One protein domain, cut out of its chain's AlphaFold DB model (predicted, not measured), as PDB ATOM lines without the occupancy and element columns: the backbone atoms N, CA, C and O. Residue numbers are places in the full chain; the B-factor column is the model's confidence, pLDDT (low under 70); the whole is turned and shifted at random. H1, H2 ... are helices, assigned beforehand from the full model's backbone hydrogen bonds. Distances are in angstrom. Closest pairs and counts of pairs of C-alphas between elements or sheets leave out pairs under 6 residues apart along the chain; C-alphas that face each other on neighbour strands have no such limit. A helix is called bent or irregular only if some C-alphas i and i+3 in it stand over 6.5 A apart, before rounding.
ATOM      1  N   ASP A 165       7.117  -3.568 -75.417       46.88
ATOM      2  CA  ASP A 165       6.977  -4.907 -74.830       46.88
ATOM      3  C   ASP A 165       8.212  -5.382 -74.059       46.88
ATOM      4  O   ASP A 165       8.071  -6.037 -73.020       46.88
ATOM      5  N   GLU A 166       9.418  -5.039 -74.524       46.38
ATOM      6  CA  GLU A 166      10.673  -5.371 -73.847       46.38
ATOM      7  C   GLU A 166      10.804  -4.566 -72.556       46.38
ATOM      8  O   GLU A 166      11.055  -5.143 -71.498       46.38
ATOM      9  N   ILE A 167      10.536  -3.258 -72.606       48.78
ATOM     10  CA  ILE A 167      10.530  -2.381 -71.425       48.78
ATOM     11  C   ILE A 167       9.512  -2.901 -70.397       48.78
ATOM     12  O   ILE A 167       9.837  -3.074 -69.219       48.78
ATOM     13  N   CYS A 168       8.309  -3.268 -70.847       54.50
ATOM     14  CA  CYS A 168       7.285  -3.868 -69.997       54.50
ATOM     15  C   CYS A 168       7.706  -5.251 -69.451       54.50
ATOM     16  O   CYS A 168       7.386  -5.605 -68.314       54.50
ATOM     17  N   ALA A 169       8.442  -6.066 -70.215       50.56
ATOM     18  CA  ALA A 169       9.004  -7.332 -69.739       50.56
ATOM     19  C   ALA A 169      10.123  -7.132 -68.702       50.56
ATOM     20  O   ALA A 169      10.156  -7.855 -67.706       50.56
ATOM     21  N   HIS A 170      11.004  -6.144 -68.881       46.66
ATOM     22  CA  HIS A 170      12.042  -5.793 -67.910       46.66
ATOM     23  C   HIS A 170      11.444  -5.267 -66.602       46.66
ATOM     24  O   HIS A 170      11.812  -5.762 -65.536       46.66
ATOM     25  N   TYR A 171      10.456  -4.368 -66.671       52.53
ATOM     26  CA  TYR A 171       9.742  -3.886 -65.487       52.53
ATOM     27  C   TYR A 171       9.039  -5.032 -64.739       52.53
ATOM     28  O   TYR A 171       9.205  -5.169 -63.528       52.53
ATOM     29  N   ARG A 172       8.350  -5.933 -65.462       59.88
ATOM     30  CA  ARG A 172       7.733  -7.136 -64.870       59.88
ATOM     31  C   ARG A 172       8.760  -8.059 -64.202       59.88
ATOM     32  O   ARG A 172       8.527  -8.508 -63.087       59.88
ATOM     33  N   ARG A 173       9.927  -8.302 -64.815       61.91
ATOM     34  CA  ARG A 173      11.010  -9.083 -64.179       61.91
ATOM     35  C   ARG A 173      11.544  -8.405 -62.911       61.91
ATOM     36  O   ARG A 173      11.808  -9.099 -61.934       61.91
ATOM     37  N   ALA A 174      11.674  -7.078 -62.902       61.91
ATOM     38  CA  ALA A 174      12.109  -6.327 -61.726       61.91
ATOM     39  C   ALA A 174      11.077  -6.393 -60.583       61.91
ATOM     40  O   ALA A 174      11.452  -6.671 -59.442       61.91
ATOM     41  N   SER A 175       9.780  -6.231 -60.881       69.06
ATOM     42  CA  SER A 175       8.709  -6.414 -59.889       69.06
ATOM     43  C   SER A 175       8.613  -7.857 -59.390       69.06
ATOM     44  O   SER A 175       8.361  -8.089 -58.208       69.06
ATOM     45  N   ASP A 176       8.863  -8.836 -60.265       75.81
ATOM     46  CA  ASP A 176       8.863 -10.248 -59.893       75.81
ATOM     47  C   ASP A 176      10.010 -10.561 -58.915       75.81
ATOM     48  O   ASP A 176       9.794 -11.222 -57.896       75.81
ATOM     49  N   LEU A 177      11.217 -10.050 -59.188       76.94
ATOM     50  CA  LEU A 177      12.384 -10.181 -58.308       76.94
ATOM     51  C   LEU A 177      12.177  -9.479 -56.959       76.94
ATOM     52  O   LEU A 177      12.544 -10.047 -55.931       76.94
ATOM     53  N   ALA A 178      11.550  -8.298 -56.944       78.44
ATOM     54  CA  ALA A 178      11.180  -7.610 -55.707       78.44
ATOM     55  C   ALA A 178      10.222  -8.464 -54.858       78.44
ATOM     56  O   ALA A 178      10.531  -8.768 -53.711       78.44
ATOM     57  N   MET A 179       9.136  -8.988 -55.438       82.38
ATOM     58  CA  MET A 179       8.207  -9.845 -54.690       82.38
ATOM     59  C   MET A 179       8.872 -11.152 -54.203       82.38
ATOM     60  O   MET A 179       8.550 -11.643 -53.121       82.38
ATOM     61  N   TYR A 180       9.818 -11.718 -54.963       83.69
ATOM     62  CA  TYR A 180      10.635 -12.856 -54.516       83.69
ATOM     63  C   TYR A 180      11.515 -12.503 -53.307       83.69
ATOM     64  O   TYR A 180      11.631 -13.301 -52.376       83.69
ATOM     65  N   HIS A 181      12.131 -11.321 -53.318       83.12
ATOM     66  CA  HIS A 181      12.918 -10.809 -52.203       83.12
ATOM     67  C   HIS A 181      12.037 -10.593 -50.964       83.12
ATOM     68  O   HIS A 181      12.324 -11.154 -49.910       83.12
ATOM     69  N   ASP A 182      10.925  -9.874 -51.098       83.81
ATOM     70  CA  ASP A 182      10.086  -9.462 -49.968       83.81
ATOM     71  C   ASP A 182       9.439 -10.651 -49.248       83.81
ATOM     72  O   ASP A 182       9.453 -10.715 -48.017       83.81
ATOM     73  N   VAL A 183       8.939 -11.655 -49.988       87.12
ATOM     74  CA  VAL A 183       8.418 -12.880 -49.356       87.12
ATOM     75  C   VAL A 183       9.542 -13.642 -48.643       87.12
ATOM     76  O   VAL A 183       9.331 -14.109 -47.523       87.12
ATOM     77  N   ARG A 184      10.752 -13.718 -49.223       86.75
ATOM     78  CA  ARG A 184      11.920 -14.330 -48.563       86.75
ATOM     79  C   ARG A 184      12.274 -13.608 -47.258       86.75
ATOM     80  O   ARG A 184      12.542 -14.285 -46.266       86.75
ATOM     81  N   GLN A 185      12.212 -12.274 -47.224       85.75
ATOM     82  CA  GLN A 185      12.467 -11.517 -45.993       85.75
ATOM     83  C   GLN A 185      11.413 -11.761 -44.926       85.75
ATOM     84  O   GLN A 185      11.761 -12.012 -43.775       85.75
ATOM     85  N   LEU A 186      10.130 -11.772 -45.289       90.38
ATOM     86  CA  LEU A 186       9.062 -12.063 -44.329       90.38
ATOM     87  C   LEU A 186       9.185 -13.471 -43.737       90.38
ATOM     88  O   LEU A 186       8.978 -13.640 -42.537       90.38
ATOM     89  N   MET A 187       9.580 -14.467 -44.534       88.88
ATOM     90  CA  MET A 187       9.893 -15.804 -44.017       88.88
ATOM     91  C   MET A 187      11.059 -15.784 -43.025       88.88
ATOM     92  O   MET A 187      10.983 -16.428 -41.980       88.88
ATOM     93  N   GLN A 188      12.131 -15.053 -43.339       89.25
ATOM     94  CA  GLN A 188      13.310 -14.963 -42.482       89.25
ATOM     95  C   GLN A 188      12.995 -14.221 -41.174       89.25
ATOM     96  O   GLN A 188      13.431 -14.653 -40.110       89.25
ATOM     97  N   VAL A 189      12.175 -13.165 -41.216       89.44
ATOM     98  CA  VAL A 189      11.651 -12.479 -40.021       89.44
ATOM     99  C   VAL A 189      10.778 -13.419 -39.183       89.44
ATOM    100  O   VAL A 189      10.953 -13.480 -37.970       89.44
ATOM    101  N   LEU A 190       9.886 -14.198 -39.805       91.00
ATOM    102  CA  LEU A 190       9.061 -15.184 -39.098       91.00
ATOM    103  C   LEU A 190       9.914 -16.258 -38.406       91.00
ATOM    104  O   LEU A 190       9.684 -16.524 -37.229       91.00
ATOM    105  N   ARG A 191      10.941 -16.807 -39.077       90.88
ATOM    106  CA  ARG A 191      11.910 -17.740 -38.463       90.88
ATOM    107  C   ARG A 191      12.620 -17.119 -37.255       90.88
ATOM    108  O   ARG A 191      12.634 -17.732 -36.197       90.88
ATOM    109  N   HIS A 192      13.109 -15.881 -37.369       88.81
ATOM    110  CA  HIS A 192      13.753 -15.163 -36.255       88.81
ATOM    111  C   HIS A 192      12.817 -14.847 -35.078       88.81
ATOM    112  O   HIS A 192      13.274 -14.762 -33.940       88.81
ATOM    113  N   LEU A 193      11.519 -14.638 -35.326       90.56
ATOM    114  CA  LEU A 193      10.522 -14.531 -34.256       90.56
ATOM    115  C   LEU A 193      10.267 -15.894 -33.598       90.56
ATOM    116  O   LEU A 193       9.889 -15.948 -32.428       90.56
ATOM    117  N   GLY A 194      10.472 -16.985 -34.334       90.31
ATOM    118  CA  GLY A 194      10.280 -18.356 -33.882       90.31
ATOM    119  C   GLY A 194       8.818 -18.699 -33.592       90.31
ATOM    120  O   GLY A 194       7.902 -17.882 -33.754       90.31
ATOM    121  N   CYS A 195       8.605 -19.932 -33.136       93.81
ATOM    122  CA  CYS A 195       7.283 -20.493 -32.865       93.81
ATOM    123  C   CYS A 195       6.433 -19.582 -31.947       93.81
ATOM    124  O   CYS A 195       6.940 -19.116 -30.922       93.81
ATOM    125  N   PRO A 196       5.136 -19.340 -32.248       91.06
ATOM    126  CA  PRO A 196       4.243 -18.557 -31.384       91.06
ATOM    127  C   PRO A 196       4.052 -19.181 -29.995       91.06
ATOM    128  O   PRO A 196       3.817 -18.466 -29.021       91.06
ATOM    129  N   HIS A 197       4.229 -20.498 -29.880       89.75
ATOM    130  CA  HIS A 197       4.247 -21.228 -28.614       89.75
ATOM    131  C   HIS A 197       5.633 -21.235 -27.947       89.75
ATOM    132  O   HIS A 197       5.822 -21.924 -26.952       89.75
ATOM    133  N   GLY A 198       6.607 -20.458 -28.436       86.12
ATOM    134  CA  GLY A 198       7.948 -20.316 -27.855       86.12
ATOM    135  C   GLY A 198       8.681 -21.639 -27.655       86.12
ATOM    136  O   GLY A 198       9.152 -21.911 -26.556       86.12
ATOM    137  N   CYS A 199       8.711 -22.480 -28.688       89.06
ATOM    138  CA  CYS A 199       9.663 -23.585 -28.773       89.06
ATOM    139  C   CYS A 199      11.053 -23.023 -29.110       89.06
ATOM    140  O   CYS A 199      11.155 -22.136 -29.964       89.06
ATOM    141  N   GLY A 200      12.100 -23.532 -28.452       83.25
ATOM    142  CA  GLY A 200      13.451 -22.968 -28.544       83.25
ATOM    143  C   GLY A 200      13.471 -21.480 -28.170       83.25
ATOM    144  O   GLY A 200      12.771 -21.052 -27.256       83.25
ATOM    145  N   ASP A 201      14.199 -20.682 -28.948       80.00
ATOM    146  CA  ASP A 201      14.364 -19.228 -28.774       80.00
ATOM    147  C   ASP A 201      13.132 -18.373 -29.169       80.00
ATOM    148  O   ASP A 201      13.234 -17.151 -29.340       80.00
ATOM    149  N   GLY A 202      11.961 -18.987 -29.368       87.06
ATOM    150  CA  GLY A 202      10.774 -18.315 -29.902       87.06
ATOM    151  C   GLY A 202      10.250 -17.174 -29.018       87.06
ATOM    152  O   GLY A 202       9.862 -17.371 -27.867       87.06
ATOM    153  N   GLN A 203      10.162 -15.973 -29.592       86.38
ATOM    154  CA  GLN A 203       9.767 -14.739 -28.906       86.38
ATOM    155  C   GLN A 203       8.296 -14.790 -28.460       86.38
ATOM    156  O   GLN A 203       7.381 -14.663 -29.283       86.38
ATOM    157  N   ARG A 204       8.046 -14.964 -27.159       88.06
ATOM    158  CA  ARG A 204       6.696 -14.918 -26.566       88.06
ATOM    159  C   ARG A 204       6.305 -13.492 -26.144       88.06
ATOM    160  O   ARG A 204       7.149 -12.627 -25.945       88.06
ATOM    161  N   GLY A 205       5.002 -13.270 -25.964       86.00
ATOM    162  CA  GLY A 205       4.444 -12.022 -25.428       86.00
ATOM    163  C   GLY A 205       3.984 -11.006 -26.488       86.00
ATOM    164  O   GLY A 205       4.097 -11.262 -27.692       86.00
ATOM    165  N   PRO A 206       3.428  -9.855 -26.056       88.81
ATOM    166  CA  PRO A 206       2.771  -8.898 -26.948       88.81
ATOM    167  C   PRO A 206       3.636  -8.381 -28.115       88.81
ATOM    168  O   PRO A 206       3.125  -8.391 -29.236       88.81
ATOM    169  N   PRO A 207       4.926  -8.012 -27.936       86.44
ATOM    170  CA  PRO A 207       5.751  -7.516 -29.043       86.44
ATOM    171  C   PRO A 207       5.971  -8.562 -30.146       86.44
ATOM    172  O   PRO A 207       5.801  -8.266 -31.327       86.44
ATOM    173  N   GLY A 208       6.279  -9.810 -29.772       88.00
ATOM    174  CA  GLY A 208       6.454 -10.905 -30.731       88.00
ATOM    175  C   GLY A 208       5.161 -11.230 -31.482       88.00
ATOM    176  O   GLY A 208       5.171 -11.416 -32.699       88.00
ATOM    177  N   ASN A 209       4.024 -11.229 -30.781       89.00
ATOM    178  CA  ASN A 209       2.714 -11.478 -31.385       89.00
ATOM    179  C   ASN A 209       2.279 -10.354 -32.337       89.00
ATOM    180  O   ASN A 209       1.747 -10.641 -33.409       89.00
ATOM    181  N   PHE A 210       2.565  -9.093 -31.996       90.75
ATOM    182  CA  PHE A 210       2.361  -7.960 -32.898       90.75
ATOM    183  C   PHE A 210       3.172  -8.132 -34.190       90.75
ATOM    184  O   PHE A 210       2.604  -8.083 -35.278       90.75
ATOM    185  N   LEU A 211       4.471  -8.439 -34.092       90.75
ATOM    186  CA  LEU A 211       5.328  -8.628 -35.267       90.75
ATOM    187  C   LEU A 211       4.895  -9.820 -36.144       90.75
ATOM    188  O   LEU A 211       4.888  -9.693 -37.369       90.75
ATOM    189  N   ARG A 212       4.445 -10.942 -35.556       91.81
ATOM    190  CA  ARG A 212       3.851 -12.066 -36.316       91.81
ATOM    191  C   ARG A 212       2.564 -11.659 -37.047       91.81
ATOM    192  O   ARG A 212       2.365 -12.044 -38.202       91.81
ATOM    193  N   SER A 213       1.711 -10.856 -36.407       90.69
ATOM    194  CA  SER A 213       0.490 -10.316 -37.023       90.69
ATOM    195  C   SER A 213       0.817  -9.391 -38.202       90.69
ATOM    196  O   SER A 213       0.286  -9.568 -39.300       90.69
ATOM    197  N   GLN A 214       1.784  -8.484 -38.028       90.31
ATOM    198  CA  GLN A 214       2.261  -7.595 -39.090       90.31
ATOM    199  C   GLN A 214       2.872  -8.376 -40.263       90.31
ATOM    200  O   GLN A 214       2.521  -8.116 -41.414       90.31
ATOM    201  N   ALA A 215       3.702  -9.393 -40.003       89.75
ATOM    202  CA  ALA A 215       4.243 -10.264 -41.049       89.75
ATOM    203  C   ALA A 215       3.135 -11.013 -41.819       89.75
ATOM    204  O   ALA A 215       3.160 -11.071 -43.048       89.75
ATOM    205  N   THR A 216       2.109 -11.512 -41.123       91.00
ATOM    206  CA  THR A 216       0.945 -12.178 -41.741       91.00
ATOM    207  C   THR A 216       0.097 -11.204 -42.572       91.00
ATOM    208  O   THR A 216      -0.383 -11.548 -43.658       91.00
ATOM    209  N   SER A 217      -0.043  -9.958 -42.115       89.19
ATOM    210  CA  SER A 217      -0.678  -8.866 -42.863       89.19
ATOM    211  C   SER A 217       0.100  -8.541 -44.146       89.19
ATOM    212  O   SER A 217      -0.491  -8.466 -45.225       89.19
ATOM    213  N   LEU A 218       1.432  -8.456 -44.077       90.56
ATOM    214  CA  LEU A 218       2.297  -8.226 -45.240       90.56
ATOM    215  C   LEU A 218       2.250  -9.391 -46.242       90.56
ATOM    216  O   LEU A 218       2.068  -9.147 -47.434       90.56
ATOM    217  N   LEU A 219       2.284 -10.650 -45.785       90.75
ATOM    218  CA  LEU A 219       2.061 -11.821 -46.648       90.75
ATOM    219  C   LEU A 219       0.687 -11.763 -47.339       90.75
ATOM    220  O   LEU A 219       0.577 -12.062 -48.529       90.75
ATOM    221  N   THR A 220      -0.354 -11.327 -46.625       89.88
ATOM    222  CA  THR A 220      -1.699 -11.130 -47.192       89.88
ATOM    223  C   THR A 220      -1.706 -10.036 -48.264       89.88
ATOM    224  O   THR A 220      -2.321 -10.223 -49.315       89.88
ATOM    225  N   LYS A 221      -1.006  -8.914 -48.045       86.75
ATOM    226  CA  LYS A 221      -0.858  -7.831 -49.034       86.75
ATOM    227  C   LYS A 221      -0.102  -8.312 -50.280       86.75
ATOM    228  O   LYS A 221      -0.642  -8.199 -51.377       86.75
ATOM    229  N   LEU A 222       1.068  -8.940 -50.130       87.31
ATOM    230  CA  LEU A 222       1.857  -9.481 -51.252       87.31
ATOM    231  C   LEU A 222       1.066 -10.510 -52.076       87.31
ATOM    232  O   LEU A 222       1.075 -10.472 -53.308       87.31
ATOM    233  N   LYS A 223       0.303 -11.386 -51.406       88.25
ATOM    234  CA  LYS A 223      -0.587 -12.348 -52.069       88.25
ATOM    235  C   LYS A 223      -1.693 -11.671 -52.892       88.25
ATOM    236  O   LYS A 223      -2.078 -12.228 -53.921       88.25
ATOM    237  N   ARG A 224      -2.204 -10.510 -52.459       87.81
ATOM    238  CA  ARG A 224      -3.191  -9.711 -53.213       87.81
ATOM    239  C   ARG A 224      -2.564  -9.014 -54.422       87.81
ATOM    240  O   ARG A 224      -3.191  -9.018 -55.473       87.81
ATOM    241  N   VAL A 225      -1.342  -8.483 -54.291       86.06
ATOM    242  CA  VAL A 225      -0.625  -7.786 -55.381       86.06
ATOM    243  C   VAL A 225      -0.381  -8.708 -56.578       86.06
ATOM    244  O   VAL A 225      -0.741  -8.361 -57.699       86.06
ATOM    245  N   ASN A 226       0.185  -9.904 -56.366       84.69
ATOM    246  CA  ASN A 226       0.364 -10.874 -57.451       84.69
ATOM    247  C   ASN A 226       0.095 -12.316 -56.981       84.69
ATOM    248  O   ASN A 226       1.018 -13.047 -56.600       84.69
ATOM    249  N   PRO A 227      -1.165 -12.790 -57.041       88.12
ATOM    250  CA  PRO A 227      -1.531 -14.093 -56.496       88.12
ATOM    251  C   PRO A 227      -0.899 -15.267 -57.248       88.12
ATOM    252  O   PRO A 227      -0.687 -16.318 -56.632       88.12
ATOM    253  N   LYS A 228      -0.610 -15.115 -58.550       89.56
ATOM    254  CA  LYS A 228       0.020 -16.152 -59.380       89.56
ATOM    255  C   LYS A 228       1.499 -16.288 -59.025       89.56
ATOM    256  O   LYS A 228       1.954 -17.397 -58.737       89.56
ATOM    257  N   LEU A 229       2.223 -15.168 -58.992       88.75
ATOM    258  CA  LEU A 229       3.646 -15.158 -58.679       88.75
ATOM    259  C   LEU A 229       3.910 -15.559 -57.226       88.75
ATOM    260  O   LEU A 229       4.778 -16.393 -56.996       88.75
ATOM    261  N   PHE A 230       3.114 -15.082 -56.264       90.06
ATOM    262  CA  PHE A 230       3.225 -15.489 -54.860       90.06
ATOM    263  C   PHE A 230       3.115 -17.015 -54.699       90.06
ATOM    264  O   PHE A 230       3.963 -17.649 -54.077       90.06
ATOM    265  N   CYS A 231       2.120 -17.656 -55.325       91.38
ATOM    266  CA  CYS A 231       2.010 -19.118 -55.275       91.38
ATOM    267  C   CYS A 231       3.142 -19.834 -56.030       91.38
ATOM    268  O   CYS A 231       3.525 -20.934 -55.632       91.38
ATOM    269  N   LYS A 232       3.695 -19.238 -57.095       91.88
ATOM    270  CA  LYS A 232       4.888 -19.753 -57.786       91.88
ATOM    271  C   LYS A 232       6.125 -19.669 -56.882       91.88
ATOM    272  O   LYS A 232       6.872 -20.643 -56.814       91.88
ATOM    273  N   PHE A 233       6.303 -18.571 -56.145       91.00
ATOM    274  CA  PHE A 233       7.350 -18.411 -55.135       91.00
ATOM    275  C   PHE A 233       7.238 -19.488 -54.051       91.00
ATOM    276  O   PHE A 233       8.160 -20.285 -53.906       91.00
ATOM    277  N   MET A 234       6.090 -19.580 -53.363       93.62
ATOM    278  CA  MET A 234       5.908 -20.516 -52.243       93.62
ATOM    279  C   MET A 234       6.135 -21.975 -52.674       93.62
ATOM    280  O   MET A 234       6.770 -22.745 -51.955       93.62
ATOM    281  N   LYS A 235       5.686 -22.357 -53.879       93.44
ATOM    282  CA  LYS A 235       5.977 -23.676 -54.468       93.44
ATOM    283  C   LYS A 235       7.468 -23.888 -54.741       93.44
ATOM    284  O   LYS A 235       7.987 -24.942 -54.389       93.44
ATOM    285  N   ASN A 236       8.148 -22.916 -55.352       92.25
ATOM    286  CA  ASN A 236       9.576 -23.006 -55.676       92.25
ATOM    287  C   ASN A 236      10.454 -23.090 -54.420       92.25
ATOM    288  O   ASN A 236      11.374 -23.898 -54.376       92.25
ATOM    289  N   MET A 237      10.147 -22.285 -53.403       90.94
ATOM    290  CA  MET A 237      10.768 -22.310 -52.078       90.94
ATOM    291  C   MET A 237      10.624 -23.704 -51.446       90.94
ATOM    292  O   MET A 237      11.627 -24.365 -51.181       90.94
ATOM    293  N   VAL A 238       9.391 -24.214 -51.333       94.50
ATOM    294  CA  VAL A 238       9.114 -25.576 -50.840       94.50
ATOM    295  C   VAL A 238       9.772 -26.670 -51.690       94.50
ATOM    296  O   VAL A 238      10.077 -27.742 -51.173       94.50
ATOM    297  N   GLN A 239      10.014 -26.439 -52.980       93.38
ATOM    298  CA  GLN A 239      10.679 -27.409 -53.850       93.38
ATOM    299  C   GLN A 239      12.209 -27.413 -53.704       93.38
ATOM    300  O   GLN A 239      12.806 -28.479 -53.842       93.38
ATOM    301  N   LYS A 240      12.833 -26.254 -53.454       90.81
ATOM    302  CA  LYS A 240      14.294 -26.070 -53.537       90.81
ATOM    303  C   LYS A 240      15.027 -26.044 -52.194       90.81
ATOM    304  O   LYS A 240      16.181 -26.446 -52.163       90.81
ATOM    305  N   TYR A 241      14.408 -25.546 -51.124       92.56
ATOM    306  CA  TYR A 241      15.098 -25.343 -49.838       92.56
ATOM    307  C   TYR A 241      15.304 -26.667 -49.085       92.56
ATOM    308  O   TYR A 241      14.693 -27.688 -49.435       92.56
ATOM    309  N   ALA A 242      16.170 -26.686 -48.070       92.75
ATOM    310  CA  ALA A 242      16.373 -27.890 -47.272       92.75
ATOM    311  C   ALA A 242      15.103 -28.223 -46.469       92.75
ATOM    312  O   ALA A 242      14.300 -27.347 -46.139       92.75
ATOM    313  N   LEU A 243      14.876 -29.509 -46.187       92.06
ATOM    314  CA  LEU A 243      13.607 -29.939 -45.591       92.06
ATOM    315  C   LEU A 243      13.424 -29.382 -44.170       92.06
ATOM    316  O   LEU A 243      12.318 -28.968 -43.824       92.06
ATOM    317  N   HIS A 244      14.516 -29.282 -43.405       92.75
ATOM    318  CA  HIS A 244      14.528 -28.668 -42.079       92.75
ATOM    319  C   HIS A 244      14.151 -27.176 -42.124       92.75
ATOM    320  O   HIS A 244      13.299 -26.761 -41.351       92.75
ATOM    321  N   GLU A 245      14.677 -26.382 -43.070       93.50
ATOM    322  CA  GLU A 245      14.337 -24.949 -43.203       93.50
ATOM    323  C   GLU A 245      12.850 -24.736 -43.498       93.50
ATOM    324  O   GLU A 245      12.236 -23.764 -43.054       93.50
ATOM    325  N   ILE A 246      12.258 -25.646 -44.276       94.94
ATOM    326  CA  ILE A 246      10.839 -25.605 -44.628       94.94
ATOM    327  C   ILE A 246       9.981 -25.946 -43.406       94.94
ATOM    328  O   ILE A 246       8.996 -25.253 -43.151       94.94
ATOM    329  N   LEU A 247      10.350 -26.985 -42.651       94.94
ATOM    330  CA  LEU A 247       9.662 -27.372 -41.417       94.94
ATOM    331  C   LEU A 247       9.785 -26.279 -40.350       94.94
ATOM    332  O   LEU A 247       8.769 -25.879 -39.793       94.94
ATOM    333  N   GLU A 248      10.978 -25.721 -40.148       93.62
ATOM    334  CA  GLU A 248      11.231 -24.598 -39.241       93.62
ATOM    335  C   GLU A 248      10.415 -23.359 -39.636       93.62
ATOM    336  O   GLU A 248       9.773 -22.752 -38.781       93.62
ATOM    337  N   PHE A 249      10.354 -23.006 -40.928       94.75
ATOM    338  CA  PHE A 249       9.494 -21.919 -41.399       94.75
ATOM    339  C   PHE A 249       8.015 -22.175 -41.075       94.75
ATOM    340  O   PHE A 249       7.356 -21.292 -40.526       94.75
ATOM    341  N   PHE A 250       7.477 -23.361 -41.383       95.94
ATOM    342  CA  PHE A 250       6.077 -23.664 -41.072       95.94
ATOM    343  C   PHE A 250       5.826 -23.727 -39.557       95.94
ATOM    344  O   PHE A 250       4.785 -23.257 -39.104       95.94
ATOM    345  N   HIS A 251       6.776 -24.215 -38.758       95.06
ATOM    346  CA  HIS A 251       6.679 -24.244 -37.300       95.06
ATOM    347  C   HIS A 251       6.665 -22.814 -36.733       95.06
ATOM    348  O   HIS A 251       5.774 -22.462 -35.958       95.06
ATOM    349  N   ALA A 252       7.576 -21.949 -37.183       94.19
ATOM    350  CA  ALA A 252       7.610 -20.542 -36.798       94.19
ATOM    351  C   ALA A 252       6.360 -19.763 -37.251       94.19
ATOM    352  O   ALA A 252       5.892 -18.878 -36.535       94.19
ATOM    353  N   TYR A 253       5.797 -20.108 -38.416       94.19
ATOM    354  CA  TYR A 253       4.635 -19.429 -38.987       94.19
ATOM    355  C   TYR A 253       3.296 -19.853 -38.358       94.19
ATOM    356  O   TYR A 253       2.501 -18.975 -38.025       94.19
ATOM    357  N   VAL A 254       3.032 -21.158 -38.180       92.50
ATOM    358  CA  VAL A 254       1.718 -21.655 -37.707       92.50
ATOM    359  C   VAL A 254       1.719 -22.356 -36.348       92.50
ATOM    360  O   VAL A 254       0.640 -22.634 -35.832       92.50
ATOM    361  N   GLY A 255       2.884 -22.638 -35.756       93.00
ATOM    362  CA  GLY A 255       2.964 -23.256 -34.428       93.00
ATOM    363  C   GLY A 255       2.439 -24.694 -34.366       93.00
ATOM    364  O   GLY A 255       1.806 -25.063 -33.384       93.00
ATOM    365  N   PHE A 256       2.686 -25.520 -35.392       94.00
ATOM    366  CA  PHE A 256       2.111 -26.875 -35.490       94.00
ATOM    367  C   PHE A 256       2.526 -27.865 -34.380       94.00
ATOM    368  O   PHE A 256       2.014 -28.979 -34.348       94.00
ATOM    369  N   CYS A 257       3.432 -27.475 -33.483       92.25
ATOM    370  CA  CYS A 257       3.871 -28.257 -32.327       92.25
ATOM    371  C   CYS A 257       2.822 -28.411 -31.216       92.25
ATOM    372  O   CYS A 257       3.018 -29.208 -30.300       92.25
ATOM    373  N   VAL A 258       1.730 -27.646 -31.275       86.06
ATOM    374  CA  VAL A 258       0.583 -27.782 -30.377       86.06
ATOM    375  C   VAL A 258      -0.614 -28.251 -31.190       86.06
ATOM    376  O   VAL A 258      -1.052 -27.562 -32.114       86.06
ATOM    377  N   ASP A 259      -1.181 -29.400 -30.817       75.50
ATOM    378  CA  ASP A 259      -2.439 -29.877 -31.391       75.50
ATOM    379  C   ASP A 259      -3.543 -28.831 -31.148       75.50
ATOM    380  O   ASP A 259      -3.871 -28.547 -29.986       75.50
ATOM    381  N   PRO A 260      -4.176 -28.268 -32.195       63.53
ATOM    382  CA  PRO A 260      -5.178 -27.215 -32.030       63.53
ATOM    383  C   PRO A 260      -6.424 -27.699 -31.268       63.53
ATOM    384  O   PRO A 260      -7.142 -26.882 -30.696       63.53
ATOM    385  N   ASN A 261      -6.651 -29.015 -31.217       61.94
ATOM    386  CA  ASN A 261      -7.711 -29.649 -30.432       61.94
ATOM    387  C   ASN A 261      -7.335 -29.902 -28.955       61.94
ATOM    388  O   ASN A 261      -8.226 -30.015 -28.116       61.94
ATOM    389  N   GLY A 303     -10.002 -19.307 -43.639       56.91
ATOM    390  CA  GLY A 303      -9.649 -19.120 -45.056       56.91
ATOM    391  C   GLY A 303      -8.661 -17.977 -45.336       56.91
ATOM    392  O   GLY A 303      -8.771 -17.299 -46.359       56.91
ATOM    393  N   GLY A 304      -7.730 -17.713 -44.414       77.12
ATOM    394  CA  GLY A 304      -6.738 -16.638 -44.529       77.12
ATOM    395  C   GLY A 304      -5.617 -16.933 -45.537       77.12
ATOM    396  O   GLY A 304      -5.615 -17.957 -46.223       77.12
ATOM    397  N   VAL A 305      -4.607 -16.051 -45.592       88.00
ATOM    398  CA  VAL A 305      -3.411 -16.257 -46.438       88.00
ATOM    399  C   VAL A 305      -2.714 -17.589 -46.136       88.00
ATOM    400  O   VAL A 305      -2.231 -18.248 -47.050       88.00
ATOM    401  N   GLU A 306      -2.759 -18.046 -44.883       90.25
ATOM    402  CA  GLU A 306      -2.304 -19.363 -44.428       90.25
ATOM    403  C   GLU A 306      -2.929 -20.529 -45.220       90.25
ATOM    404  O   GLU A 306      -2.208 -21.338 -45.808       90.25
ATOM    405  N   GLY A 307      -4.262 -20.580 -45.327       89.38
ATOM    406  CA  GLY A 307      -4.959 -21.622 -46.088       89.38
ATOM    407  C   GLY A 307      -4.654 -21.566 -47.586       89.38
ATOM    408  O   GLY A 307      -4.570 -22.605 -48.245       89.38
ATOM    409  N   GLN A 308      -4.396 -20.372 -48.129       89.00
ATOM    410  CA  GLN A 308      -3.954 -20.202 -49.517       89.00
ATOM    411  C   GLN A 308      -2.502 -20.657 -49.732       89.00
ATOM    412  O   GLN A 308      -2.203 -21.262 -50.766       89.00
ATOM    413  N   ILE A 309      -1.612 -20.414 -48.761       93.38
ATOM    414  CA  ILE A 309      -0.243 -20.941 -48.750       93.38
ATOM    415  C   ILE A 309      -0.316 -22.466 -48.801       93.38
ATOM    416  O   ILE A 309       0.120 -23.035 -49.805       93.38
ATOM    417  N   PHE A 310      -0.967 -23.118 -47.828       93.88
ATOM    418  CA  PHE A 310      -1.102 -24.579 -47.800       93.88
ATOM    419  C   PHE A 310      -1.792 -25.139 -49.046       93.88
ATOM    420  O   PHE A 310      -1.298 -26.101 -49.635       93.88
ATOM    421  N   SER A 311      -2.876 -24.521 -49.529       91.19
ATOM    422  CA  SER A 311      -3.544 -24.955 -50.767       91.19
ATOM    423  C   SER A 311      -2.629 -24.903 -51.997       91.19
ATOM    424  O   SER A 311      -2.914 -25.579 -52.987       91.19
ATOM    425  N   SER A 312      -1.551 -24.113 -51.965       91.69
ATOM    426  CA  SER A 312      -0.570 -24.032 -53.049       91.69
ATOM    427  C   SER A 312       0.675 -24.898 -52.825       91.69
ATOM    428  O   SER A 312       1.208 -25.419 -53.803       91.69
ATOM    429  N   THR A 313       1.121 -25.097 -51.582       95.69
ATOM    430  CA  THR A 313       2.371 -25.809 -51.255       95.69
ATOM    431  C   THR A 313       2.183 -27.271 -50.861       95.69
ATOM    432  O   THR A 313       3.100 -28.065 -51.070       95.69
ATOM    433  N   PHE A 314       1.025 -27.664 -50.317       95.56
ATOM    434  CA  PHE A 314       0.881 -28.951 -49.626       95.56
ATOM    435  C   PHE A 314       1.085 -30.173 -50.533       95.56
ATOM    436  O   PHE A 314       1.737 -31.127 -50.116       95.56
ATOM    437  N   LYS A 315       0.641 -30.139 -51.804       93.25
ATOM    438  CA  LYS A 315       0.951 -31.230 -52.755       93.25
ATOM    439  C   LYS A 315       2.465 -31.380 -52.961       93.25
ATOM    440  O   LYS A 315       2.964 -32.499 -52.954       93.25
ATOM    441  N   THR A 316       3.197 -30.270 -53.076       94.88
ATOM    442  CA  THR A 316       4.662 -30.269 -53.227       94.88
ATOM    443  C   THR A 316       5.365 -30.782 -51.968       94.88
ATOM    444  O   THR A 316       6.282 -31.592 -52.094       94.88
ATOM    445  N   LEU A 317       4.912 -30.375 -50.771       95.75
ATOM    446  CA  LEU A 317       5.403 -30.896 -49.486       95.75
ATOM    447  C   LEU A 317       5.260 -32.420 -49.425       95.75
ATOM    448  O   LEU A 317       6.255 -33.123 -49.287       95.75
ATOM    449  N   VAL A 318       4.041 -32.932 -49.625       94.06
ATOM    450  CA  VAL A 318       3.744 -34.371 -49.587       94.06
ATOM    451  C   VAL A 318       4.586 -35.141 -50.610       94.06
ATOM    452  O   VAL A 318       5.190 -36.153 -50.265       94.06
ATOM    453  N   THR A 319       4.728 -34.643 -51.846       92.00
ATOM    454  CA  THR A 319       5.613 -35.266 -52.848       92.00
ATOM    455  C   THR A 319       7.083 -35.302 -52.408       92.00
ATOM    456  O   THR A 319       7.754 -36.300 -52.673       92.00
ATOM    457  N   ARG A 320       7.600 -34.271 -51.723       93.62
ATOM    458  CA  ARG A 320       8.968 -34.297 -51.171       93.62
ATOM    459  C   ARG A 320       9.103 -35.263 -49.998       93.62
ATOM    460  O   ARG A 320      10.026 -36.070 -50.020       93.62
ATOM    461  N   PHE A 321       8.178 -35.241 -49.038       93.94
ATOM    462  CA  PHE A 321       8.193 -36.157 -47.891       93.94
ATOM    463  C   PHE A 321       8.192 -37.626 -48.332       93.94
ATOM    464  O   PHE A 321       8.932 -38.427 -47.775       93.94
ATOM    465  N   ILE A 322       7.433 -37.978 -49.378       90.25
ATOM    466  CA  ILE A 322       7.416 -39.340 -49.939       90.25
ATOM    467  C   ILE A 322       8.754 -39.698 -50.596       90.25
ATOM    468  O   ILE A 322       9.253 -40.804 -50.397       90.25
ATOM    469  N   ARG A 323       9.358 -38.775 -51.359       91.06
ATOM    470  CA  ARG A 323      10.664 -38.999 -52.006       91.06
ATOM    471  C   ARG A 323      11.784 -39.216 -50.984       91.06
ATOM    472  O   ARG A 323      12.573 -40.137 -51.161       91.06
ATOM    473  N   SER A 324      11.794 -38.444 -49.898       90.62
ATOM    474  CA  SER A 324      12.740 -38.592 -48.779       90.62
ATOM    475  C   SER A 324      12.276 -39.583 -47.699       90.62
ATOM    476  O   SER A 324      12.898 -39.676 -46.650       90.62
ATOM    477  N   ALA A 325      11.208 -40.365 -47.904       90.50
ATOM    478  CA  ALA A 325      10.614 -41.166 -46.824       90.50
ATOM    479  C   ALA A 325      11.499 -42.308 -46.292       90.50
ATOM    480  O   ALA A 325      11.234 -42.814 -45.204       90.50
ATOM    481  N   LYS A 326      12.509 -42.748 -47.055       90.19
ATOM    482  CA  LYS A 326      13.512 -43.718 -46.578       90.19
ATOM    483  C   LYS A 326      14.513 -43.057 -45.629       90.19
ATOM    484  O   LYS A 326      14.791 -43.595 -44.569       90.19
ATOM    485  N   GLU A 327      14.993 -41.879 -46.018       92.31
ATOM    486  CA  GLU A 327      15.936 -41.031 -45.281       92.31
ATOM    487  C   GLU A 327      15.306 -40.477 -43.994       92.31
ATOM    488  O   GLU A 327      15.884 -40.596 -42.924       92.31
ATOM    489  N   LEU A 328      14.067 -39.979 -44.063       91.56
ATOM    490  CA  LEU A 328      13.320 -39.485 -42.899       91.56
ATOM    491  C   LEU A 328      13.107 -40.546 -41.809       91.56
ATOM    492  O   LEU A 328      12.912 -40.194 -40.655       91.56
ATOM    493  N   LYS A 329      13.106 -41.837 -42.160       88.31
ATOM    494  CA  LYS A 329      12.871 -42.939 -41.214       88.31
ATOM    495  C   LYS A 329      14.153 -43.500 -40.593       88.31
ATOM    496  O   LYS A 329      14.062 -44.461 -39.831       88.31
ATOM    497  N   THR A 330      15.328 -42.946 -40.905       92.25
ATOM    498  CA  THR A 330      16.564 -43.307 -40.197       92.25
ATOM    499  C   THR A 330      16.511 -42.790 -38.751       92.25
ATOM    500  O   THR A 330      15.856 -41.776 -38.492       92.25
ATOM    501  N   PRO A 331      17.183 -43.452 -37.788       91.88
ATOM    502  CA  PRO A 331      17.199 -43.004 -36.391       91.88
ATOM    503  C   PRO A 331      17.743 -41.572 -36.231       91.88
ATOM    504  O   PRO A 331      17.261 -40.823 -35.386       91.88
ATOM    505  N   GLU A 332      18.676 -41.168 -37.094       92.44
ATOM    506  CA  GLU A 332      19.270 -39.826 -37.147       92.44
ATOM    507  C   GLU A 332      18.243 -38.720 -37.458       92.44
ATOM    508  O   GLU A 332      18.357 -37.605 -36.955       92.44
ATOM    509  N   ASN A 333      17.203 -39.029 -38.242       92.56
ATOM    510  CA  ASN A 333      16.197 -38.062 -38.697       92.56
ATOM    511  C   ASN A 333      14.892 -38.085 -37.879       92.56
ATOM    512  O   ASN A 333      13.914 -37.440 -38.265       92.56
ATOM    513  N   MET A 334      14.850 -38.784 -36.737       90.50
ATOM    514  CA  MET A 334      13.613 -38.989 -35.963       90.50
ATOM    515  C   MET A 334      12.930 -37.691 -35.510       90.50
ATOM    516  O   MET A 334      11.702 -37.617 -35.536       90.50
ATOM    517  N   ALA A 335      13.694 -36.649 -35.165       91.50
ATOM    518  CA  ALA A 335      13.137 -35.333 -34.841       91.50
ATOM    519  C   ALA A 335      12.419 -34.708 -36.054       91.50
ATOM    520  O   ALA A 335      11.260 -34.311 -35.963       91.50
ATOM    521  N   MET A 336      13.057 -34.732 -37.229       93.12
ATOM    522  CA  MET A 336      12.468 -34.230 -38.474       93.12
ATOM    523  C   MET A 336      11.237 -35.049 -38.894       93.12
ATOM    524  O   MET A 336      10.255 -34.496 -39.386       93.12
ATOM    525  N   TYR A 337      11.251 -36.365 -38.678       93.44
ATOM    526  CA  TYR A 337      10.093 -37.225 -38.922       93.44
ATOM    527  C   TYR A 337       8.920 -36.908 -37.985       93.44
ATOM    528  O   TYR A 337       7.766 -36.922 -38.422       93.44
ATOM    529  N   HIS A 338       9.202 -36.574 -36.723       92.69
ATOM    530  CA  HIS A 338       8.196 -36.103 -35.778       92.69
ATOM    531  C   HIS A 338       7.570 -34.779 -36.243       92.69
ATOM    532  O   HIS A 338       6.345 -34.704 -36.351       92.69
ATOM    533  N   ASP A 339       8.384 -33.794 -36.635       94.38
ATOM    534  CA  ASP A 339       7.913 -32.514 -37.186       94.38
ATOM    535  C   ASP A 339       7.047 -32.705 -38.442       94.38
ATOM    536  O   ASP A 339       6.000 -32.072 -38.589       94.38
ATOM    537  N   VAL A 340       7.428 -33.626 -39.339       95.44
ATOM    538  CA  VAL A 340       6.607 -33.994 -40.506       95.44
ATOM    539  C   VAL A 340       5.253 -34.557 -40.065       95.44
ATOM    540  O   VAL A 340       4.231 -34.146 -40.612       95.44
ATOM    541  N   ARG A 341       5.203 -35.461 -39.076       93.31
ATOM    542  CA  ARG A 341       3.931 -36.011 -38.563       93.31
ATOM    543  C   ARG A 341       3.053 -34.925 -37.935       93.31
ATOM    544  O   ARG A 341       1.866 -34.871 -38.257       93.31
ATOM    545  N   GLN A 342       3.622 -34.042 -37.113       93.69
ATOM    546  CA  GLN A 342       2.895 -32.918 -36.513       93.69
ATOM    547  C   GLN A 342       2.340 -31.963 -37.582       93.69
ATOM    548  O   GLN A 342       1.149 -31.661 -37.581       93.69
ATOM    549  N   LEU A 343       3.155 -31.555 -38.563       95.38
ATOM    550  CA  LEU A 343       2.710 -30.699 -39.668       95.38
ATOM    551  C   LEU A 343       1.591 -31.357 -40.494       95.38
ATOM    552  O   LEU A 343       0.628 -30.692 -40.885       95.38
ATOM    553  N   MET A 344       1.683 -32.664 -40.751       93.69
ATOM    554  CA  MET A 344       0.640 -33.415 -41.458       93.69
ATOM    555  C   MET A 344      -0.673 -33.463 -40.662       93.69
ATOM    556  O   MET A 344      -1.739 -33.264 -41.251       93.69
ATOM    557  N   GLN A 345      -0.612 -33.666 -39.341       91.12
ATOM    558  CA  GLN A 345      -1.783 -33.624 -38.458       91.12
ATOM    559  C   GLN A 345      -2.377 -32.208 -38.377       91.12
ATOM    560  O   GLN A 345      -3.586 -32.045 -38.539       91.12
ATOM    561  N   TYR A 346      -1.547 -31.170 -38.262       92.25
ATOM    562  CA  TYR A 346      -1.996 -29.778 -38.313       92.25
ATOM    563  C   TYR A 346      -2.763 -29.479 -39.606       92.25
ATOM    564  O   TYR A 346      -3.875 -28.955 -39.567       92.25
ATOM    565  N   VAL A 347      -2.229 -29.859 -40.773       91.81
ATOM    566  CA  VAL A 347      -2.910 -29.640 -42.062       91.81
ATOM    567  C   VAL A 347      -4.196 -30.474 -42.180       91.81
ATOM    568  O   VAL A 347      -5.166 -30.011 -42.781       91.81
ATOM    569  N   LYS A 348      -4.255 -31.669 -41.584       88.62
ATOM    570  CA  LYS A 348      -5.468 -32.505 -41.513       88.62
ATOM    571  C   LYS A 348      -6.597 -31.819 -40.739       88.62
ATOM    572  O   LYS A 348      -7.744 -31.851 -41.188       88.62
ATOM    573  N   GLU A 349      -6.270 -31.192 -39.611       85.19
ATOM    574  CA  GLU A 349      -7.231 -30.555 -38.706       85.19
ATOM    575  C   GLU A 349      -7.575 -29.119 -39.125       85.19
ATOM    576  O   GLU A 349      -8.742 -28.807 -39.356       85.19
ATOM    577  N   ALA A 350      -6.570 -28.258 -39.297       85.62
ATOM    578  CA  ALA A 350      -6.741 -26.848 -39.643       85.62
ATOM    579  C   ALA A 350      -7.121 -26.619 -41.117       85.62
ATOM    580  O   ALA A 350      -7.840 -25.671 -41.420       85.62
ATOM    581  N   HIS A 351      -6.663 -27.488 -42.031       87.25
ATOM    582  CA  HIS A 351      -6.771 -27.311 -43.490       87.25
ATOM    583  C   HIS A 351      -7.360 -28.541 -44.193       87.25
ATOM    584  O   HIS A 351      -6.989 -28.872 -45.325       87.25
ATOM    585  N   GLY A 352      -8.308 -29.220 -43.537       86.56
ATOM    586  CA  GLY A 352      -8.840 -30.521 -43.962       86.56
ATOM    587  C   GLY A 352      -9.312 -30.600 -45.425       86.56
ATOM    588  O   GLY A 352      -9.151 -31.638 -46.066       86.56
ATOM    589  N   GLY A 353      -9.826 -29.510 -46.008       85.44
ATOM    590  CA  GLY A 353     -10.176 -29.451 -47.436       85.44
ATOM    591  C   GLY A 353      -8.962 -29.527 -48.379       85.44
ATOM    592  O   GLY A 353      -9.012 -30.176 -49.424       85.44
ATOM    593  N   THR A 354      -7.834 -28.917 -48.014       89.06
ATOM    594  CA  THR A 354      -6.558 -29.055 -48.738       89.06
ATOM    595  C   THR A 354      -5.964 -30.444 -48.537       89.06
ATOM    596  O   THR A 354      -5.567 -31.072 -49.519       89.06
ATOM    597  N   PHE A 355      -5.992 -30.957 -47.304       90.19
ATOM    598  CA  PHE A 355      -5.548 -32.312 -46.982       90.19
ATOM    599  C   PHE A 355      -6.262 -33.362 -47.847       90.19
ATOM    600  O   PHE A 355      -5.618 -34.086 -48.606       90.19
ATOM    601  N   ARG A 356      -7.603 -33.377 -47.822       89.06
ATOM    602  CA  ARG A 356      -8.433 -34.327 -48.585       89.06
ATOM    603  C   ARG A 356      -8.201 -34.228 -50.093       89.06
ATOM    604  O   ARG A 356      -8.092 -35.261 -50.742       89.06
ATOM    605  N   ARG A 357      -8.070 -33.018 -50.658       88.62
ATOM    606  CA  ARG A 357      -7.769 -32.837 -52.094       88.62
ATOM    607  C   ARG A 357      -6.429 -33.460 -52.487       88.62
ATOM    608  O   ARG A 357      -6.351 -34.106 -53.529       88.62
ATOM    609  N   VAL A 358      -5.390 -33.307 -51.664       90.25
ATOM    610  CA  VAL A 358      -4.079 -33.920 -51.939       90.25
ATOM    611  C   VAL A 358      -4.131 -35.439 -51.766       90.25
ATOM    612  O   VAL A 358      -3.679 -36.137 -52.676       90.25
ATOM    613  N   VAL A 359      -4.767 -35.941 -50.695       88.50
ATOM    614  CA  VAL A 359      -5.022 -37.381 -50.465       88.50
ATOM    615  C   VAL A 359      -5.708 -38.021 -51.667       88.50
ATOM    616  O   VAL A 359      -5.177 -38.952 -52.266       88.50
ATOM    617  N   LEU A 360      -6.860 -37.477 -52.066       87.31
ATOM    618  CA  LEU A 360      -7.646 -37.987 -53.187       87.31
ATOM    619  C   LEU A 360      -6.888 -37.879 -54.514       87.31
ATOM    620  O   LEU A 360      -6.998 -38.787 -55.329       87.31
ATOM    621  N   SER A 361      -6.071 -36.838 -54.723       87.44
ATOM    622  CA  SER A 361      -5.240 -36.757 -55.932       87.44
ATOM    623  C   SER A 361      -4.216 -37.895 -56.005       87.44
ATOM    624  O   SER A 361      -4.093 -38.513 -57.055       87.44
ATOM    625  N   GLY A 362      -3.563 -38.243 -54.888       82.81
ATOM    626  CA  GLY A 362      -2.650 -39.389 -54.832       82.81
ATOM    627  C   GLY A 362      -3.368 -40.725 -55.035       82.81
ATOM    628  O   GLY A 362      -2.883 -41.575 -55.773       82.81
ATOM    629  N   LEU A 363      -4.564 -40.885 -54.457       83.50
ATOM    630  CA  LEU A 363      -5.384 -42.086 -54.650       83.50
ATOM    631  C   LEU A 363      -5.839 -42.255 -56.108       83.50
ATOM    632  O   LEU A 363      -5.785 -43.370 -56.623       83.50
ATOM    633  N   ILE A 364      -6.220 -41.170 -56.793       84.25
ATOM    634  CA  ILE A 364      -6.555 -41.178 -58.229       84.25
ATOM    635  C   ILE A 364      -5.320 -41.502 -59.080       84.25
ATOM    636  O   ILE A 364      -5.432 -42.283 -60.022       84.25
ATOM    637  N   ASP A 365      -4.151 -40.954 -58.736       77.44
ATOM    638  CA  ASP A 365      -2.889 -41.238 -59.432       77.44
ATOM    639  C   ASP A 365      -2.479 -42.726 -59.284       77.44
ATOM    640  O   ASP A 365      -1.887 -43.293 -60.204       77.44
ATOM    641  N   THR A 366      -2.853 -43.391 -58.179       75.25
ATOM    642  CA  THR A 366      -2.648 -44.842 -57.962       75.25
ATOM    643  C   THR A 366      -3.788 -45.744 -58.448       75.25
ATOM    644  O   THR A 366      -3.613 -46.962 -58.508       75.25
ATOM    645  N   ALA A 367      -4.957 -45.191 -58.782       77.62
ATOM    646  CA  ALA A 367      -6.106 -45.978 -59.214       77.62
ATOM    647  C   ALA A 367      -5.868 -46.544 -60.623       77.62
ATOM    648  O   ALA A 367      -5.653 -45.801 -61.584       77.62
TER     649      ALA A 367
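AT A GLANCE: This is residues 165 to 261 and 303 to 367 of the 528 residues of the protein "protein unc-80 homolog" of Diaphorina citri (UniProt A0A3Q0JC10). A long helical hairpin, H1 and H2, makes one side of the body, and H6 runs along the far side; H3, H4 and the first arm of the bent helix H5 fill the space between, and H7 turns off the end of H6 at a corner. Residues 165 to 174, in H1, stick out from the body. The 162 printed residues hold seven named helices, H1 to H7 in order, and no named strand; the class is all helix, with mostly crossed packing. The whole is compact, with a radius of gyration of the C-alphas of 16.8 A and spans of 53 by 48 by 30 A.

HOW THE PARTS SIT: H1, residues 165 to 193, and H2, residues 206 to 225, form a helical hairpin: they touch at a shallow tilt of 20 degrees, opposite ways, with the C-alphas of Leu 186 and Ala 215 closest at 6.1 A. H3, residues 227 to 240, touches H1 with residues 229 to 233 alone, at a steep tilt of 59 degrees; the closest C-alphas, of Tyr 180 and Phe 233, are 6.5 A apart. H4, residues 243 to 254, touches residues 187 to 193 of H1 about perpendicular, at 77 degrees, the C-alphas of Arg 191 and Ala 252 being closest at 5.4 A. H5, residues 305 to 323, was assigned as one helix by its hydrogen bonds but is bent, with C-alphas 312 and 315 7.4 A apart; its arms are H5a, residues 305 to 312, and H5b, residues 315 to 323, at 55 degrees. H5a touches H2, closest at C-alphas Thr 220 and Val 305, 5.5 A. H5b touches H3 at a shallow tilt of 9 degrees, the same way, closest at C-alphas Val 238 and Leu 317, 6.6 A. H6, residues 331 to 350, touches H4, closest at C-alphas Leu 247 and Asp 339, 6.9 A. H7, residues 352 to 366, touches H6 only at the corner, closest at C-alphas Lys 348 and Phe 355, 5.5 A. Every O i to N i+4 pair is within hydrogen-bond range in H1, H2, H3, H4, H5a, H5b and H7; in H6 14 of 16 are.

IN THESE COORDINATES: H1 begins at C-alpha 165 (6.977, -4.907, -74.830) and is 41.9 A long; H2 is 28.7 A, H3 20.1 A and H4 16.5 A. H6, 29.1 A, is irregular, with C-alphas 332 and 335 7.9 A apart. H7, 21.0 A, ends at C-alpha 366 (-2.648, -44.842, -57.962).

THE WHOLE: The farthest C-alphas, of Asp 165 and Pro 331, are 55.1 A apart. Residues 262 to 302 are not printed, and C-alphas 261 and 303 across this cut are 18.1 A apart. H1 to H2 is a long link. The pLDDT is under 70 at residues 165 to 175, 260 to 261 and 303.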